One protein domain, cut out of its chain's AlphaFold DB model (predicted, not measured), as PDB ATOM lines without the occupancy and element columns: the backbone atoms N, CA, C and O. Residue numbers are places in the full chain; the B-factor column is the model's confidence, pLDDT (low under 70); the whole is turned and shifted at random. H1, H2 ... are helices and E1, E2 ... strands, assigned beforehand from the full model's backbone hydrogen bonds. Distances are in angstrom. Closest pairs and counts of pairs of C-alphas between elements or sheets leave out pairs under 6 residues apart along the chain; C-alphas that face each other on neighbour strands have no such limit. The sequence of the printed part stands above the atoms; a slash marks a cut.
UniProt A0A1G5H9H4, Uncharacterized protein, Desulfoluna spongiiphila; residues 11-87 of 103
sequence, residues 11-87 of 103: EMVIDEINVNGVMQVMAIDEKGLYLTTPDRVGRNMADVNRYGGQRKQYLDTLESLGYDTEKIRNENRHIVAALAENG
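This is residues 11 to 87 of the 103 residues of an uncharacterized protein of Desulfoluna spongiiphila (UniProt A0A1G5H9H4). A small twisted sheet of three strands, E1, E2 and E3, has the short helix H1 over one face and H2 and H3 over the opposite face, while H4 follows H3 and packs by the end of E2. The tip of the E1 and E2 hairpin and the far end of H4 lie at the two ends of the longest axis. The printed part has 77 residues, with the named elements E1 E2 E3 H1 H2 H3 H4 along the chain and a sheet ordered E1 - E2 - E3, antiparallel throughout. The class is mixed, helices and strands; the whole is compact, with a radius of gyration of the C-alphas of 12.0 A and spans of 35 by 27 by 19 A.

E1, residues 13 to 19, begins at C-alpha 13 (361.273, 327.888, 204.261) and is 16.2 A long. E2, residues 22 to 29, is 22.1 A long, and E3 holds residues 32 to 36. H1 is residues 48 to 51. H2, residues 55 to 64, is 14.2 A long. H3 is residues 69 to 75, and H4, residues 77 to 85, ends at C-alpha 85 (370.064, 329.577, 218.385).

E1, E2 and E3 form a meander, each strand the antiparallel neighbour of the one before; N 17 and O 24 are 2.8 A apart, and N 27 and O 34 3.0 A. H1 is on the sheet at a height of 8.3 A; its closest C-alphas to E3 are Asn 49 and Thr 36, 5.8 A. H2, on the opposite face at 8.1 A, runs across the strands, at 83 degrees to E3 on the local plane; Arg 55 and Tyr 34 have the closest C-alphas, 5.9 A. H3 is on the same face as H2, and these two only just touch, only at the corner, with 3 pairs of C-alphas within 8 A, the closest Leu 59 and Thr 69 at 6.6 A. H4 is on the sheet, its Val 80 C-alpha 5.6 A from that of Asp 29, the closest to E2. H2, H3 and H4 have every O i to N i+4 pair within hydrogen-bond range; H1 is too short for one.

The C-alphas farthest apart, of Gly 21 and Glu 85, are 35.9 A apart. The printed part has no cut, and the link from E3 to H1, 11 residues, is long. Residues 52 to 53 and 83 to 87 have pLDDT under 70.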
ATOM      1  N   GLU A  11     366.610 328.235 205.494       86.44
ATOM      2  CA  GLU A  11     366.239 327.512 206.712       86.44
ATOM      3  C   GLU A  11     364.851 327.900 207.238       86.44
ATOM      4  O   GLU A  11     364.239 327.112 207.936       86.44
ATOM      5  N   MET A  12     364.335 329.090 206.899       88.44
ATOM      6  CA  MET A  12     362.989 329.534 207.292       88.44
ATOM      7  C   MET A  12     361.885 328.954 206.401       88.44
ATOM      8  O   MET A  12     360.710 329.113 206.729       88.44
ATOM      9  N   VAL A  13     362.237 328.371 205.253       90.94
ATOM     10  CA  VAL A  13     361.273 327.888 204.261       90.94
ATOM     11  C   VAL A  13     360.725 326.539 204.695       90.94
ATOM     12  O   VAL A  13     361.487 325.637 205.030       90.94
ATOM     13  N   ILE A  14     359.400 326.416 204.664       91.62
ATOM     14  CA  ILE A  14     358.701 325.154 204.905       91.62
ATOM     15  C   ILE A  14     358.353 324.505 203.569       91.62
ATOM     16  O   ILE A  14     358.671 323.338 203.367       91.62
ATOM     17  N   ASP A  15     357.705 325.255 202.672       90.62
ATOM     18  CA  ASP A  15     357.229 324.718 201.395       90.62
ATOM     19  C   ASP A  15     357.033 325.812 200.334       90.62
ATOM     20  O   ASP A  15     356.958 327.004 200.651       90.62
ATOM     21  N   GLU A  16     356.915 325.406 199.073       91.31
ATOM     22  CA  GLU A  16     356.563 326.266 197.943       91.31
ATOM     23  C   GLU A  16     355.142 325.940 197.471       91.31
ATOM     24  O   GLU A  16     354.819 324.802 197.141       91.31
ATOM     25  N   ILE A  17     354.274 326.949 197.416       90.12
ATOM     26  CA  ILE A  17     352.865 326.793 197.053       90.12
ATOM     27  C   ILE A  17     352.519 327.621 195.817       90.12
ATOM     28  O   ILE A  17     353.062 328.703 195.584       90.12
ATOM     29  N   ASN A  18     351.578 327.128 195.017       87.94
ATOM     30  CA  ASN A  18     351.020 327.892 193.909       87.94
ATOM     31  C   ASN A  18     349.710 328.549 194.347       87.94
ATOM     32  O   ASN A  18     348.729 327.863 194.625       87.94
ATOM     33  N   VAL A  19     349.694 329.877 194.390       85.06
ATOM     34  CA  VAL A  19     348.510 330.663 194.739       85.06
ATOM     35  C   VAL A  19     348.062 331.412 193.495       85.06
ATOM     36  O   VAL A  19     348.722 332.350 193.056       85.06
ATOM     37  N   ASN A  20     346.938 330.993 192.907       84.19
ATOM     38  CA  ASN A  20     346.351 331.627 191.717       84.19
ATOM     39  C   ASN A  20     347.334 331.773 190.532       84.19
ATOM     40  O   ASN A  20     347.349 332.796 189.852       84.19
ATOM     41  N   GLY A  21     348.184 330.769 190.291       84.38
ATOM     42  CA  GLY A  21     349.186 330.790 189.219       84.38
ATOM     43  C   GLY A  21     350.502 331.478 189.590       84.38
ATOM     44  O   GLY A  21     351.436 331.463 188.789       84.38
ATOM     45  N   VAL A  22     350.613 332.042 190.796       87.38
ATOM     46  CA  VAL A  22     351.833 332.679 191.302       87.38
ATOM     47  C   VAL A  22     352.526 331.749 192.293       87.38
ATOM     48  O   VAL A  22     351.922 331.294 193.263       87.38
ATOM     49  N   MET A  23     353.812 331.485 192.065       90.19
ATOM     50  CA  MET A  23     354.633 330.719 193.002       90.19
ATOM     51  C   MET A  23     354.955 331.573 194.229       90.19
ATOM     52  O   MET A  23     355.585 332.629 194.121       90.19
ATOM     53  N   GLN A  24     354.513 331.111 195.392       90.69
ATOM     54  CA  GLN A  24     354.783 331.707 196.690       90.69
ATOM     55  C   GLN A  24     355.513 330.705 197.576       90.69
ATOM     56  O   GLN A  24     355.407 329.497 197.406       90.69
ATOM     57  N   VAL A  25     356.269 331.221 198.534       91.50
ATOM     58  CA  VAL A  25     357.029 330.422 199.487       91.50
ATOM     59  C   VAL A  25     356.417 330.605 200.861       91.50
ATOM     60  O   VAL A  25     356.304 331.731 201.350       91.50
ATOM     61  N   MET A  26     356.042 329.496 201.485       92.31
ATOM     62  CA  MET A  26     355.612 329.450 202.869       92.31
ATOM     63  C   MET A  26     356.833 329.368 203.775       92.31
ATOM     64  O   MET A  26     357.636 328.438 203.693       92.31
ATOM     65  N   ALA A  27     356.963 330.353 204.658       91.44
ATOM     66  CA  ALA A  27     358.075 330.457 205.587       91.44
ATOM     67  C   ALA A  27     357.592 330.729 207.016       91.44
ATOM     68  O   ALA A  27     356.481 331.218 207.247       91.44
ATOM     69  N   ILE A  28     358.451 330.422 207.988       89.31
ATOM     70  CA  ILE A  28     358.198 330.632 209.415       89.31
ATOM     71  C   ILE A  28     359.301 331.469 210.061       89.31
ATOM     72  O   ILE A  28     360.484 331.338 209.750       89.31
ATOM     73  N   ASP A  29     358.904 332.357 210.968       86.25
ATOM     74  CA  ASP A  29     359.814 333.076 211.859       86.25
ATOM     75  C   ASP A  29     359.243 333.147 213.282       86.25
ATOM     76  O   ASP A  29     358.170 332.613 213.566       86.25
ATOM     77  N   GLU A  30     359.946 333.836 214.183       83.75
ATOM     78  CA  GLU A  30     359.530 334.052 215.577       83.75
ATOM     79  C   GLU A  30     358.105 334.616 215.701       83.75
ATOM     80  O   GLU A  30     357.389 334.305 216.654       83.75
ATOM     81  N   LYS A  31     357.658 335.414 214.721       83.31
ATOM     82  CA  LYS A  31     356.303 335.981 214.685       83.31
ATOM     83  C   LYS A  31     355.227 335.021 214.159       83.31
ATOM     84  O   LYS A  31     354.046 335.310 214.334       83.31
ATOM     85  N   GLY A  32     355.590 333.896 213.538       87.00
ATOM     86  CA  GLY A  32     354.660 332.883 213.016       87.00
ATOM     87  C   GLY A  32     354.861 332.567 211.532       87.00
ATOM     88  O   GLY A  32     355.941 332.781 210.990       87.00
ATOM     89  N   LEU A  33     353.817 332.095 210.847       89.94
ATOM     90  CA  LEU A  33     353.850 331.803 209.404       89.94
ATOM     91  C   LEU A  33     353.621 333.052 208.556       89.94
ATOM     92  O   LEU A  33     352.878 333.946 208.962       89.94
ATOM     93  N   TYR A  34     354.254 333.116 207.393       90.00
ATOM     94  CA  TYR A  34     354.056 334.156 206.388       90.00
ATOM     95  C   TYR A  34     354.332 333.604 204.988       90.00
ATOM     96  O   TYR A  34     354.966 332.559 204.832       90.00
ATOM     97  N   LEU A  35     353.860 334.328 203.976       89.88
ATOM     98  CA  LEU A  35     354.149 334.039 202.578       89.88
ATOM     99  C   LEU A  35     355.143 335.055 202.036       89.88
ATOM    100  O   LEU A  35     355.063 336.246 202.335       89.88
ATOM    101  N   THR A  36     356.076 334.578 201.226       89.25
ATOM    102  CA  THR A  36     356.995 335.417 200.465       89.25
ATOM    103  C   THR A  36     357.136 334.902 199.037       89.25
ATOM    104  O   THR A  36     356.417 333.999 198.614       89.25
ATOM    105  N   THR A  37     358.023 335.507 198.261       89.00
ATOM    106  CA  THR A  37     358.334 335.099 196.898       89.00
ATOM    107  C   THR A  37     359.699 334.409 196.837       89.00
ATOM    108  O   THR A  37     360.608 334.757 197.599       89.00
ATOM    109  N   PRO A  38     359.893 333.458 195.908       88.12
ATOM    110  CA  PRO A  38     361.150 332.714 195.765       88.12
ATOM    111  C   PRO A  38     362.363 333.622 195.544       88.12
ATOM    112  O   PRO A  38     363.468 333.323 195.989       88.12
ATOM    113  N   ASP A  39     362.158 334.776 194.900       87.00
ATOM    114  CA  ASP A  39     363.219 335.744 194.634       87.00
ATOM    115  C   ASP A  39     363.769 336.414 195.906       87.00
ATOM    116  O   ASP A  39     364.857 336.984 195.859       87.00
ATOM    117  N   ARG A  40     363.060 336.333 197.037       82.38
ATOM    118  CA  ARG A  40     363.473 336.927 198.319       82.38
ATOM    119  C   ARG A  40     364.193 335.941 199.234       82.38
ATOM    120  O   ARG A  40     364.884 336.360 200.164       82.38
ATOM    121  N   VAL A  41     364.088 334.644 198.955       88.31
ATOM    122  CA  VAL A  41     364.690 333.590 199.774       88.31
ATOM    123  C   VAL A  41     366.197 333.511 199.525       88.31
ATOM    124  O   VAL A  41     366.666 333.357 198.400       88.31
ATOM    125  N   GLY A  42     366.988 333.587 200.596       82.75
ATOM    126  CA  GLY A  42     368.447 333.451 200.551       82.75
ATOM    127  C   GLY A  42     369.180 334.650 199.945       82.75
ATOM    128  O   GLY A  42     370.393 334.581 199.749       82.75
ATOM    129  N   ARG A  43     368.480 335.754 199.662       81.25
ATOM    130  CA  ARG A  43     369.092 337.004 199.199       81.25
ATOM    131  C   ARG A  43     369.397 337.929 200.366       81.25
ATOM    132  O   ARG A  43     368.587 338.046 201.278       81.25
ATOM    133  N   ASN A  44     370.520 338.644 200.299       79.94
ATOM    134  CA  ASN A  44     370.877 339.686 201.267       79.94
ATOM    135  C   ASN A  44     370.037 340.960 201.042       79.94
ATOM    136  O   ASN A  44     370.544 342.011 200.659       79.94
ATOM    137  N   MET A  45     368.720 340.829 201.185       82.00
ATOM    138  CA  MET A  45     367.747 341.901 201.034       82.00
ATOM    139  C   MET A  45     366.661 341.759 202.092       82.00
ATOM    140  O   MET A  45     366.295 340.647 202.472       82.00
ATOM    141  N   ALA A  46     366.130 342.890 202.547       80.75
ATOM    142  CA  ALA A  46     365.035 342.878 203.499       80.75
ATOM    143  C   ALA A  46     363.771 342.273 202.866       80.75
ATOM    144  O   ALA A  46     363.337 342.689 201.784       80.75
ATOM    145  N   ASP A  47     363.159 341.313 203.557       82.75
ATOM    146  CA  ASP A  47     361.881 340.755 203.140       82.75
ATOM    147  C   ASP A  47     360.734 341.590 203.717       82.75
ATOM    148  O   ASP A  47     360.391 341.512 204.896       82.75
ATOM    149  N   VAL A  48     360.123 342.415 202.868       81.38
ATOM    150  CA  VAL A  48     359.001 343.269 203.267       81.38
ATOM    151  C   VAL A  48     357.790 342.432 203.684       81.38
ATOM    152  O   VAL A  48     357.055 342.858 204.567       81.38
ATOM    153  N   ASN A  49     357.602 341.221 203.154       81.06
ATOM    154  CA  ASN A  49     356.492 340.354 203.555       81.06
ATOM    155  C   ASN A  49     356.682 339.813 204.979       81.06
ATOM    156  O   ASN A  49     355.705 339.608 205.699       81.06
ATOM    157  N   ARG A  50     357.939 339.666 205.422       78.38
ATOM    158  CA  ARG A  50     358.287 339.263 206.793       78.38
ATOM    159  C   ARG A  50     357.956 340.344 207.832       78.38
ATOM    160  O   ARG A  50     357.527 340.011 208.939       78.38
ATOM    161  N   TYR A  51     358.146 341.627 207.501       75.69
ATOM    162  CA  TYR A  51     358.004 342.742 208.461       75.69
ATOM    163  C   TYR A  51     356.794 343.655 208.244       75.69
ATOM    164  O   TYR A  51     356.268 344.183 209.220       75.69
ATOM    165  N   GLY A  52     356.392 343.874 206.996       64.81
ATOM    166  CA  GLY A  52     355.376 344.848 206.588       64.81
ATOM    167  C   GLY A  52     354.136 344.245 205.922       64.81
ATOM    168  O   GLY A  52     353.160 344.961 205.721       64.81
ATOM    169  N   GLY A  53     354.144 342.951 205.590       64.94
ATOM    170  CA  GLY A  53     352.988 342.272 205.006       64.94
ATOM    171  C   GLY A  53     351.827 342.120 205.994       64.94
ATOM    172  O   GLY A  53     352.028 341.931 207.197       64.94
ATOM    173  N   GLN A  54     350.591 342.147 205.482       73.38
ATOM    174  CA  GLN A  54     349.402 341.800 206.260       73.38
ATOM    175  C   GLN A  54     349.384 340.290 206.497       73.38
ATOM    176  O   GLN A  54     348.698 339.543 205.812       73.38
ATOM    177  N   ARG A  55     350.150 339.833 207.490       81.50
ATOM    178  CA  ARG A  55     350.291 338.417 207.857       81.50
ATOM    179  C   ARG A  55     348.955 337.687 207.958       81.50
ATOM    180  O   ARG A  55     348.838 336.551 207.524       81.50
ATOM    181  N   LYS A  56     347.937 338.384 208.463       82.19
ATOM    182  CA  LYS A  56     346.563 337.891 208.537       82.19
ATOM    183  C   LYS A  56     345.987 337.511 207.167       82.19
ATOM    184  O   LYS A  56     345.354 336.475 207.071       82.19
ATOM    185  N   GLN A  57     346.235 338.300 206.119       84.50
ATOM    186  CA  GLN A  57     345.792 337.980 204.755       84.50
ATOM    187  C   GLN A  57     346.494 336.735 204.206       84.50
ATOM    188  O   GLN A  57     345.876 335.941 203.507       84.50
ATOM    189  N   TYR A  58     347.773 336.534 204.538       85.44
ATOM    190  CA  TYR A  58     348.496 335.328 204.125       85.44
ATOM    191  C   TYR A  58     347.986 334.077 204.831       85.44
ATOM    192  O   TYR A  58     347.857 333.037 204.195       85.44
ATOM    193  N   LEU A  59     347.668 334.185 206.120       86.06
ATOM    194  CA  LEU A  59     347.038 333.095 206.862       86.06
ATOM    195  C   LEU A  59     345.662 332.760 206.275       86.06
ATOM    196  O   LEU A  59     345.431 331.609 205.944       86.06
ATOM    197  N   ASP A  60     344.827 333.767 206.019       88.44
ATOM    198  CA  ASP A  60     343.509 333.589 205.393       88.44
ATOM    199  C   ASP A  60     343.602 332.935 204.000       88.44
ATOM    200  O   ASP A  60     342.819 332.049 203.659       88.44
ATOM    201  N   THR A  61     344.626 333.301 203.221       87.75
ATOM    202  CA  THR A  61     344.913 332.677 201.919       87.75
ATOM    203  C   THR A  61     345.292 331.204 202.080       87.75
ATOM    204  O   THR A  61     344.792 330.359 201.343       87.75
ATOM    205  N   LEU A  62     346.159 330.878 203.042       88.25
ATOM    206  CA  LEU A  62     346.557 329.498 203.337       88.25
ATOM    207  C   LEU A  62     345.365 328.655 203.807       88.25
ATOM    208  O   LEU A  62     345.163 327.550 203.310       88.25
ATOM    209  N   GLU A  63     344.545 329.194 204.705       90.06
ATOM    210  CA  GLU A  63     343.337 328.528 205.200       90.06
ATOM    211  C   GLU A  63     342.310 328.316 204.080       90.06
ATOM    212  O   GLU A  63     341.749 327.228 203.958       90.06
ATOM    213  N   SER A  64     342.131 329.300 203.191       89.50
ATOM    214  CA  SER A  64     341.278 329.175 201.996       89.50
ATOM    215  C   SER A  64     341.764 328.100 201.019       89.50
ATOM    216  O   SER A  64     340.958 327.506 200.304       89.50
ATOM    217  N   LEU A  65     343.070 327.823 200.991       86.88
ATOM    218  CA  LEU A  65     343.668 326.738 200.210       86.88
ATOM    219  C   LEU A  65     343.595 325.374 200.927       86.88
ATOM    220  O   LEU A  65     344.010 324.365 200.359       86.88
ATOM    221  N   GLY A  66     343.055 325.325 202.150       88.12
ATOM    222  CA  GLY A  66     342.908 324.106 202.949       88.12
ATOM    223  C   GLY A  66     344.116 323.765 203.823       88.12
ATOM    224  O   GLY A  66     344.182 322.655 204.353       88.12
ATOM    225  N   TYR A  67     345.070 324.685 203.990       88.56
ATOM    226  CA  TYR A  67     346.199 324.490 204.898       88.56
ATOM    227  C   TYR A  67     345.818 324.845 206.336       88.56
ATOM    228  O   TYR A  67     345.331 325.938 206.620       88.56
ATOM    229  N   ASP A  68     346.123 323.943 207.268       90.00
ATOM    230  CA  ASP A  68     345.996 324.201 208.703       90.00
ATOM    231  C   ASP A  68     347.225 324.975 209.199       90.00
ATOM    232  O   ASP A  68     348.285 324.411 209.496       90.00
ATOM    233  N   THR A  69     347.095 326.301 209.242       87.44
ATOM    234  CA  THR A  69     348.202 327.194 209.597       87.44
ATOM    235  C   THR A  69     348.686 326.994 211.036       87.44
ATOM    236  O   THR A  69     349.886 327.107 211.300       87.44
ATOM    237  N   GLU A  70     347.806 326.645 211.976       87.69
ATOM    238  CA  GLU A  70     348.196 326.397 213.366       87.69
ATOM    239  C   GLU A  70     348.979 325.095 213.500       87.69
ATOM    240  O   GLU A  70     350.035 325.067 214.147       87.69
ATOM    241  N   LYS A  71     348.514 324.034 212.836       89.38
ATOM    242  CA  LYS A  71     349.214 322.751 212.802       89.38
ATOM    243  C   LYS A  71     350.592 322.888 212.163       89.38
ATOM    244  O   LYS A  71     351.583 322.525 212.799       89.38
ATOM    245  N   ILE A  72     350.673 323.495 210.976       90.06
ATOM    246  CA  ILE A  72     351.939 323.715 210.259       90.06
ATOM    247  C   ILE A  72     352.898 324.533 211.124       90.06
ATOM    248  O   ILE A  72     354.081 324.206 211.232       90.06
ATOM    249  N   ARG A  73     352.405 325.579 211.793       87.94
ATOM    250  CA  ARG A  73     353.226 326.377 212.705       87.94
ATOM    251  C   ARG A  73     353.762 325.533 213.857       87.94
ATOM    252  O   ARG A  73     354.931 325.679 214.211       87.94
ATOM    253  N   ASN A  74     352.924 324.690 214.463       88.38
ATOM    254  CA  ASN A  74     353.321 323.859 215.594       88.38
ATOM    255  C   ASN A  74     354.361 322.802 215.195       88.38
ATOM    256  O   ASN A  74     355.360 322.648 215.898       88.38
ATOM    257  N   GLU A  75     354.160 322.137 214.056       89.56
ATOM    258  CA  GLU A  75     355.084 321.138 213.503       89.56
ATOM    259  C   GLU A  75     356.449 321.761 213.170       89.56
ATOM    260  O   GLU A  75     357.490 321.173 213.461       89.56
ATOM    261  N   ASN A  76     356.459 323.001 212.675       89.38
ATOM    262  CA  ASN A  76     357.670 323.711 212.259       89.38
ATOM    263  C   ASN A  76     358.282 324.618 213.344       89.38
ATOM    264  O   ASN A  76     359.191 325.400 213.064       89.38
ATOM    265  N   ARG A  77     357.858 324.509 214.614       85.00
ATOM    266  CA  ARG A  77     358.452 325.299 215.718       85.00
ATOM    267  C   ARG A  77     359.946 325.059 215.916       85.00
ATOM    268  O   ARG A  77     360.649 325.958 216.369       85.00
ATOM    269  N   HIS A  78     360.427 323.869 215.571       83.56
ATOM    270  CA  HIS A  78     361.842 323.518 215.641       83.56
ATOM    271  C   HIS A  78     362.709 324.401 214.723       83.56
ATOM    272  O   HIS A  78     363.826 324.744 215.093       83.56
ATOM    273  N   ILE A  79     362.168 324.852 213.584       84.44
ATOM    274  CA  ILE A  79     362.835 325.791 212.672       84.44
ATOM    275  C   ILE A  79     363.048 327.142 213.359       84.44
ATOM    276  O   ILE A  79     364.136 327.710 213.319       84.44
ATOM    277  N   VAL A  80     362.025 327.643 214.053       79.75
ATOM    278  CA  VAL A  80     362.107 328.905 214.804       79.75
ATOM    279  C   VAL A  80     363.128 328.808 215.937       79.75
ATOM    280  O   VAL A  80     363.899 329.742 216.137       79.75
ATOM    281  N   ALA A  81     363.168 327.678 216.651       75.88
ATOM    282  CA  ALA A  81     364.165 327.437 217.691       75.88
ATOM    283  C   ALA A  81     365.594 327.433 217.121       75.88
ATOM    284  O   ALA A  81     366.446 328.158 217.628       75.88
ATOM    285  N   ALA A  82     365.830 326.727 216.011       75.25
ATOM    286  CA  ALA A  82     367.130 326.706 215.340       75.25
ATOM    287  C   ALA A  82     367.565 328.104 214.856       75.25
ATOM    288  O   ALA A  82     368.742 328.463 214.925       75.25
ATOM    289  N   LEU A  83     366.618 328.932 214.410       68.31
ATOM    290  CA  LEU A  83     366.873 330.325 214.037       68.31
ATOM    291  C   LEU A  83     367.145 331.229 215.241       68.31
ATOM    292  O   LEU A  83     367.865 332.209 215.090       68.31
ATOM    293  N   ALA A  84     366.586 330.928 216.414       62.50
ATOM    294  CA  ALA A  84     366.883 331.644 217.650       62.50
ATOM    295  C   ALA A  84     368.278 331.284 218.191       62.50
ATOM    296  O   ALA A  84     368.976 332.162 218.690       62.50
ATOM    297  N   GLU A  85     368.711 330.029 218.028       58.31
ATOM    298  CA  GLU A  85     370.064 329.577 218.385       58.31
ATOM    299  C   GLU A  85     371.147 330.156 217.457       58.31
ATOM    300  O   GLU A  85     372.254 330.450 217.908       58.31
ATOM    301  N   ASN A  86     370.814 330.383 216.180       52.25
ATOM    302  CA  ASN A  86     371.678 331.060 215.201       52.25
ATOM    303  C   ASN A  86     371.440 332.584 215.109       52.25
ATOM    304  O   ASN A  86     372.186 333.306 214.439       52.25
ATOM    305  N   GLY A  87     370.399 333.091 215.769       47.28
ATOM    306  CA  GLY A  87     370.179 334.508 216.043       47.28
ATOM    307  C   GLY A  87     371.152 334.978 217.123       47.28
ATOM    308  O   GLY A  87     371.763 334.141 217.779       47.28
TER     309      GLY A  87